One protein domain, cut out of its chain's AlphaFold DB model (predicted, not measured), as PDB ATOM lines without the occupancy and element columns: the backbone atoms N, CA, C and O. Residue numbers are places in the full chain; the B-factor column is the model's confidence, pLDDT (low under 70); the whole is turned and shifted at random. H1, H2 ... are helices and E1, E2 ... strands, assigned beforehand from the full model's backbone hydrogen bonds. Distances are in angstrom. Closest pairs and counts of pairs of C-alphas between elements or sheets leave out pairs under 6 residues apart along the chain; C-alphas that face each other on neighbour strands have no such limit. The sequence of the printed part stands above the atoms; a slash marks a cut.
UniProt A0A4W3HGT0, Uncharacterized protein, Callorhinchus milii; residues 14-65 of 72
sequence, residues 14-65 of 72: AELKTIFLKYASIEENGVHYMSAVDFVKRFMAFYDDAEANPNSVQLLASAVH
ATOM      1  N   ALA A  14     205.181 216.950 243.181       91.19
ATOM      2  CA  ALA A  14     204.002 216.258 242.663       91.19
ATOM      3  C   ALA A  14     202.716 216.853 243.249       91.19
ATOM      4  O   ALA A  14     201.785 217.170 242.510       91.19
ATOM      5  N   GLU A  15     202.707 217.082 244.562       91.56
ATOM      6  CA  GLU A  15     201.595 217.718 245.263       91.56
ATOM      7  C   GLU A  15     201.392 219.163 244.788       91.56
ATOM      8  O   GLU A  15     200.267 219.564 244.488       91.56
ATOM      9  N   LEU A  16     202.485 219.917 244.612       89.31
ATOM     10  CA  LEU A  16     202.440 221.265 244.042       89.31
ATOM     11  C   LEU A  16     201.793 221.273 242.658       89.31
ATOM     12  O   LEU A  16     200.937 222.116 242.398       89.31
ATOM     13  N   LYS A  17     202.150 220.327 241.780       89.44
ATOM     14  CA  LYS A  17     201.550 220.220 240.445       89.44
ATOM     15  C   LYS A  17     200.059 219.897 240.522       89.44
ATOM     16  O   LYS A  17     199.270 220.501 239.801       89.44
ATOM     17  N   THR A  18     199.657 218.977 241.394       93.19
ATOM     18  CA  THR A  18     198.241 218.632 241.587       93.19
ATOM     19  C   THR A  18     197.434 219.832 242.073       93.19
ATOM     20  O   THR A  18     196.355 220.102 241.546       93.19
ATOM     21  N   ILE A  19     197.959 220.580 243.045       91.81
ATOM     22  CA  ILE A  19     197.301 221.788 243.546       91.81
ATOM     23  C   ILE A  19     197.282 222.866 242.462       91.81
ATOM     24  O   ILE A  19     196.251 223.501 242.269       91.81
ATOM     25  N   PHE A  20     198.370 223.045 241.713       90.75
ATOM     26  CA  PHE A  20     198.420 224.014 240.623       90.75
ATOM     27  C   PHE A  20     197.314 223.746 239.591       90.75
ATOM     28  O   PHE A  20     196.489 224.613 239.314       90.75
ATOM     29  N   LEU A  21     197.209 222.506 239.109       91.75
ATOM     30  CA  LEU A  21     196.188 222.110 238.133       91.75
ATOM     31  C   LEU A  21     194.752 222.258 238.658       91.75
ATOM     32  O   LEU A  21     193.835 222.473 237.875       91.75
ATOM     33  N   LYS A  22     194.537 222.183 239.977       92.75
ATOM     34  CA  LYS A  22     193.217 222.403 240.588       92.75
ATOM     35  C   LYS A  22     192.714 223.845 240.418       92.75
ATOM     36  O   LYS A  22     191.502 224.056 240.376       92.75
ATOM     37  N   TYR A  23     193.615 224.827 240.372       90.56
ATOM     38  CA  TYR A  23     193.255 226.249 240.295       90.56
ATOM     39  C   TYR A  23     193.566 226.890 238.936       90.56
ATOM     40  O   TYR A  23     193.016 227.951 238.650       90.56
ATOM     41  N   ALA A  24     194.385 226.256 238.094       91.25
ATOM     42  CA  ALA A  24     194.643 226.697 236.728       91.25
ATOM     43  C   ALA A  24     193.353 226.640 235.892       91.25
ATOM     44  O   ALA A  24     192.817 225.564 235.634       91.25
ATOM     45  N   SER A  25     192.827 227.808 235.516       89.88
ATOM     46  CA  SER A  25     191.588 227.915 234.733       89.88
ATOM     47  C   SER A  25     191.829 228.124 233.239       89.88
ATOM     48  O   SER A  25     190.906 227.948 232.445       89.88
ATOM     49  N   ILE A  26     193.053 228.490 232.856       89.50
ATOM     50  CA  ILE A  26     193.440 228.749 231.472       89.50
ATOM     51  C   ILE A  26     194.158 227.508 230.942       89.50
ATOM     52  O   ILE A  26     195.042 226.967 231.604       89.50
ATOM     53  N   GLU A  27     193.792 227.063 229.745       91.00
ATOM     54  CA  GLU A  27     194.502 226.015 229.015       91.00
ATOM     55  C   GLU A  27     194.811 226.514 227.604       91.00
ATOM     56  O   GLU A  27     193.906 226.845 226.838       91.00
ATOM     57  N   GLU A  28     196.094 226.558 227.256       89.94
ATOM     58  CA  GLU A  28     196.555 226.948 225.928       89.94
ATOM     59  C   GLU A  28     197.549 225.907 225.415       89.94
ATOM     60  O   GLU A  28     198.562 225.621 226.051       89.94
ATOM     61  N   ASN A  29     197.263 225.318 224.251       88.75
ATOM     62  CA  ASN A  29     198.110 224.298 223.618       88.75
ATOM     63  C   ASN A  29     198.436 223.090 224.527       88.75
ATOM     64  O   ASN A  29     199.518 222.510 224.427       88.75
ATOM     65  N   GLY A  30     197.512 222.713 225.419       88.31
ATOM     66  CA  GLY A  30     197.702 221.625 226.388       88.31
ATOM     67  C   GLY A  30     198.579 221.993 227.591       88.31
ATOM     68  O   GLY A  30     198.967 221.113 228.362       88.31
ATOM     69  N   VAL A  31     198.911 223.277 227.756       89.81
ATOM     70  CA  VAL A  31     199.588 223.818 228.935       89.81
ATOM     71  C   VAL A  31     198.569 224.580 229.776       89.81
ATOM     72  O   VAL A  31     197.827 225.413 229.261       89.81
ATOM     73  N   HIS A  32     198.526 224.276 231.071       89.00
ATOM     74  CA  HIS A  32     197.634 224.935 232.017       89.00
ATOM     75  C   HIS A  32     198.323 226.123 232.680       89.00
ATOM     76  O   HIS A  32     199.466 225.997 233.121       89.00
ATOM     77  N   TYR A  33     197.590 227.223 232.821       88.50
ATOM     78  CA  TYR A  33     198.040 228.454 233.458       88.50
ATOM     79  C   TYR A  33     197.032 228.936 234.498       88.50
ATOM     80  O   TYR A  33     195.821 228.692 234.403       88.50
ATOM     81  N   MET A  34     197.522 229.674 235.487       88.06
ATOM     82  CA  MET A  34     196.683 230.437 236.399       88.06
ATOM     83  C   MET A  34     196.560 231.881 235.927       88.06
ATOM     84  O   MET A  34     197.550 232.568 235.684       88.06
ATOM     85  N   SER A  35     195.332 232.395 235.887       85.81
ATOM     86  CA  SER A  35     195.154 233.843 235.797       85.81
ATOM     87  C   SER A  35     195.587 234.512 237.109       85.81
ATOM     88  O   SER A  35     195.570 233.900 238.181       85.81
ATOM     89  N   ALA A  36     195.882 235.813 237.065       82.50
ATOM     90  CA  ALA A  36     196.117 236.610 238.273       82.50
ATOM     91  C   ALA A  36     194.978 236.477 239.309       82.50
ATOM     92  O   ALA A  36     195.217 236.500 240.517       82.50
ATOM     93  N   VAL A  37     193.737 236.306 238.841       81.94
ATOM     94  CA  VAL A  37     192.563 236.117 239.700       81.94
ATOM     95  C   VAL A  37     192.568 234.732 240.346       81.94
ATOM     96  O   VAL A  37     192.299 234.631 241.542       81.94
ATOM     97  N   ASP A  38     192.908 233.679 239.597       85.38
ATOM     98  CA  ASP A  38     193.014 232.326 240.151       85.38
ATOM     99  C   ASP A  38     194.080 232.256 241.237       85.38
ATOM    100  O   ASP A  38     193.833 231.716 242.314       85.38
ATOM    101  N   PHE A  39     195.236 232.867 240.988       84.56
ATOM    102  CA  PHE A  39     196.329 232.857 241.944       84.56
ATOM    103  C   PHE A  39     195.990 233.651 243.217       84.56
ATOM    104  O   PHE A  39     196.062 233.125 244.328       84.56
ATOM    105  N   VAL A  40     195.566 234.910 243.085       82.31
ATOM    106  CA  VAL A  40     195.382 235.793 244.249       82.31
ATOM    107  C   VAL A  40     194.087 235.484 245.002       82.31
ATOM    108  O   VAL A  40     194.105 235.372 246.225       82.31
ATOM    109  N   LYS A  41     192.959 235.309 244.304       80.00
ATOM    110  CA  LYS A  41     191.671 235.104 244.982       80.00
ATOM    111  C   LYS A  41     191.439 233.653 245.374       80.00
ATOM    112  O   LYS A  41     190.954 233.396 246.467       80.00
ATOM    113  N   ARG A  42     191.756 232.690 244.501       83.62
ATOM    114  CA  ARG A  42     191.387 231.279 244.733       83.62
ATOM    115  C   ARG A  42     192.496 230.492 245.422       83.62
ATOM    116  O   ARG A  42     192.205 229.751 246.356       83.62
ATOM    117  N   PHE A  43     193.742 230.647 244.979       85.31
ATOM    118  CA  PHE A  43     194.877 229.910 245.536       85.31
ATOM    119  C   PHE A  43     195.392 230.533 246.840       85.31
ATOM    120  O   PHE A  43     195.531 229.825 247.833       85.31
ATOM    121  N   MET A  44     195.612 231.853 246.885       82.94
ATOM    122  CA  MET A  44     196.011 232.543 248.122       82.94
ATOM    123  C   MET A  44     194.840 232.812 249.079       82.94
ATOM    124  O   MET A  44     195.085 233.250 250.203       82.94
ATOM    125  N   ALA A  45     193.592 232.576 248.647       80.56
ATOM    126  CA  ALA A  45     192.376 232.949 249.383       80.56
ATOM    127  C   ALA A  45     192.391 234.424 249.840       80.56
ATOM    128  O   ALA A  45     191.889 234.781 250.906       80.56
ATOM    129  N   PHE A  46     193.038 235.289 249.052       68.69
ATOM    130  CA  PHE A  46     193.218 236.693 249.376       68.69
ATOM    131  C   PHE A  46     191.977 237.432 248.853       68.69
ATOM    132  O   PHE A  46     191.817 237.578 247.641       68.69
ATOM    133  N   TYR A  47     191.118 237.867 249.782       62.59
ATOM    134  CA  TYR A  47     189.796 238.498 249.600       62.59
ATOM    135  C   TYR A  47     188.603 237.534 249.431       62.59
ATOM    136  O   TYR A  47     188.468 236.872 248.407       62.59
ATOM    137  N   ASP A  48     187.688 237.557 250.410       58.09
ATOM    138  CA  ASP A  48     186.319 237.010 250.309       58.09
ATOM    139  C   ASP A  48     185.339 238.010 249.662       58.09
ATOM    140  O   ASP A  48     184.262 237.636 249.203       58.09
ATOM    141  N   ASP A  49     185.704 239.296 249.621       53.56
ATOM    142  CA  ASP A  49     184.770 240.364 249.279       53.56
ATOM    143  C   ASP A  49     184.791 240.724 247.787       53.56
ATOM    144  O   ASP A  49     185.842 240.761 247.128       53.56
ATOM    145  N   ALA A  50     183.608 241.026 247.253       57.88
ATOM    146  CA  ALA A  50     183.379 241.329 245.841       57.88
ATOM    147  C   ALA A  50     184.179 242.557 245.345       57.88
ATOM    148  O   ALA A  50     184.359 242.728 244.138       57.88
ATOM    149  N   GLU A  51     184.727 243.359 246.263       62.53
ATOM    150  CA  GLU A  51     185.460 244.605 246.011       62.53
ATOM    151  C   GLU A  51     186.988 244.504 246.174       62.53
ATOM    152  O   GLU A  51     187.659 245.472 246.537       62.53
ATOM    153  N   ALA A  52     187.593 243.346 245.900       65.06
ATOM    154  CA  ALA A  52     189.054 243.272 245.830       65.06
ATOM    155  C   ALA A  52     189.597 244.300 244.813       65.06
ATOM    156  O   ALA A  52     189.332 244.188 243.613       65.06
ATOM    157  N   ASN A  53     190.373 245.283 245.292       75.56
ATOM    158  CA  ASN A  53     190.948 246.340 244.459       75.56
ATOM    159  C   ASN A  53     191.759 245.714 243.301       75.56
ATOM    160  O   ASN A  53     192.745 245.012 243.566       75.56
ATOM    161  N   PRO A  54     191.395 245.974 242.029       75.88
ATOM    162  CA  PRO A  54     192.047 245.362 240.870       75.88
ATOM    163  C   PRO A  54     193.562 245.592 240.840       75.88
ATOM    164  O   PRO A  54     194.323 244.697 240.473       75.88
ATOM    165  N   ASN A  55     194.013 246.766 241.291       79.75
ATOM    166  CA  ASN A  55     195.429 247.128 241.305       79.75
ATOM    167  C   ASN A  55     196.218 246.297 242.324       79.75
ATOM    168  O   ASN A  55     197.359 245.924 242.070       79.75
ATOM    169  N   SER A  56     195.610 245.967 243.466       78.50
ATOM    170  CA  SER A  56     196.240 245.124 244.487       78.50
ATOM    171  C   SER A  56     196.381 243.678 244.012       78.50
ATOM    172  O   SER A  56     197.409 243.051 244.262       78.50
ATOM    173  N   VAL A  57     195.380 243.166 243.285       75.19
ATOM    174  CA  VAL A  57     195.434 241.835 242.661       75.19
ATOM    175  C   VAL A  57     196.559 241.773 241.629       75.19
ATOM    176  O   VAL A  57     197.367 240.848 241.662       75.19
ATOM    177  N   GLN A  58     196.668 242.781 240.759       76.31
ATOM    178  CA  GLN A  58     197.757 242.848 239.783       76.31
ATOM    179  C   GLN A  58     199.133 242.964 240.443       76.31
ATOM    180  O   GLN A  58     200.066 242.292 240.012       76.31
ATOM    181  N   LEU A  59     199.268 243.772 241.499       81.31
ATOM    182  CA  LEU A  59     200.539 243.944 242.199       81.31
ATOM    183  C   LEU A  59     201.019 242.631 242.836       81.31
ATOM    184  O   LEU A  59     202.176 242.258 242.660       81.31
ATOM    185  N   LEU A  60     200.131 241.892 243.507       79.56
ATOM    186  CA  LEU A  60     200.468 240.584 244.081       79.56
ATOM    187  C   LEU A  60     200.779 239.538 243.008       79.56
ATOM    188  O   LEU A  60     201.775 238.827 243.127       79.56
ATOM    189  N   ALA A  61     199.983 239.478 241.937       77.31
ATOM    190  CA  ALA A  61     200.257 238.579 240.822       77.31
ATOM    191  C   ALA A  61     201.616 238.895 240.171       77.31
ATOM    192  O   ALA A  61     202.407 237.988 239.927       77.31
ATOM    193  N   SER A  62     201.949 240.179 239.986       74.50
ATOM    194  CA  SER A  62     203.218 240.610 239.382       74.50
ATOM    195  C   SER A  62     204.467 240.174 240.151       74.50
ATOM    196  O   SER A  62     205.527 240.027 239.549       74.50
ATOM    197  N   ALA A  63     204.362 239.934 241.463       78.38
ATOM    198  CA  ALA A  63     205.486 239.460 242.268       78.38
ATOM    199  C   ALA A  63     205.854 237.998 241.963       78.38
ATOM    200  O   ALA A  63     207.012 237.607 242.104       78.38
ATOM    201  N   VAL A  64     204.872 237.198 241.546       75.12
ATOM    202  CA  VAL A  64     205.045 235.785 241.175       75.12
ATOM    203  C   VAL A  64     205.294 235.638 239.671       75.12
ATOM    204  O   VAL A  64     205.954 234.702 239.225       75.12
ATOM    205  N   HIS A  65     204.834 236.617 238.897       70.69
ATOM    206  CA  HIS A  65     204.859 236.626 237.445       70.69
ATOM    207  C   HIS A  65     206.213 237.060 236.849       70.69
ATOM    208  O   HIS A  65     206.420 238.229 236.511       70.69
TER     209      HIS A  65
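Overview. This is residues 14 to 65 of the 72 residues of an uncharacterized protein of Callorhinchus milii (UniProt A0A4W3HGT0). A short helix, H2, sits in the middle, with H3 packed on one side of it, about perpendicular, and H1 with the small hairpin of E1 and E2 toward the other end of an elongated outline. A loop of ten residues joins H2 to H3. The 52 printed residues hold three named helices and two named strands in the order H1, E1, E2, H2, H3, mostly helix; the sheet, E1 - E2, is antiparallel. The whole is only just compact, close to loose, with a radius of gyration of the C-alphas of 11.6 A and spans of 32 by 20 by 19 A.

Along the chain. Find C-alpha 14 at (204.002, 216.258, 242.663); from there H1, residues 14 to 23, runs 14.9 A. Next come E1, residues 26 to 28, 6.6 A, and E2, residues 31 to 33, 6.7 A. H2, residues 36 to 43, begins at C-alpha 36, (196.117, 236.610, 238.273), and runs 10.0 A. H3, residues 54 to 64, runs 16.1 A to C-alpha 64 at (205.045, 235.785, 241.175).

Arrangement. H1 touches H2 at a steep tilt of 66 degrees, opposite ways; their closest C-alphas, Tyr 23 and Asp 38, are 6.1 A apart. The closest C-alphas of H1 and E2, Leu 21 and His 32, are 6.9 A apart. In the hairpin, N 28 and O 31 are 2.9 A apart and N 33 and O 26 2.8 A, within hydrogen-bond range. H2 and H3 touch, about perpendicular at 82 degrees; their closest C-alphas, Ala 36 and Ala 61, are 5.2 A apart. H1 and H3 are apart. Each O i to N i+4 pair is within hydrogen-bond range in H2, against 5 of 6 in H1 and 6 of 7 in H3.

Size, cuts and confidence. The C-alphas farthest apart, Ala 14 and Glu 51, are 34.0 A apart. The printed part has no cut and no long link; H2 to H3 is short, the others tight. Look for low confidence at residues 46 to 52, under 70; the mean pLDDT of the printed part is 81.5.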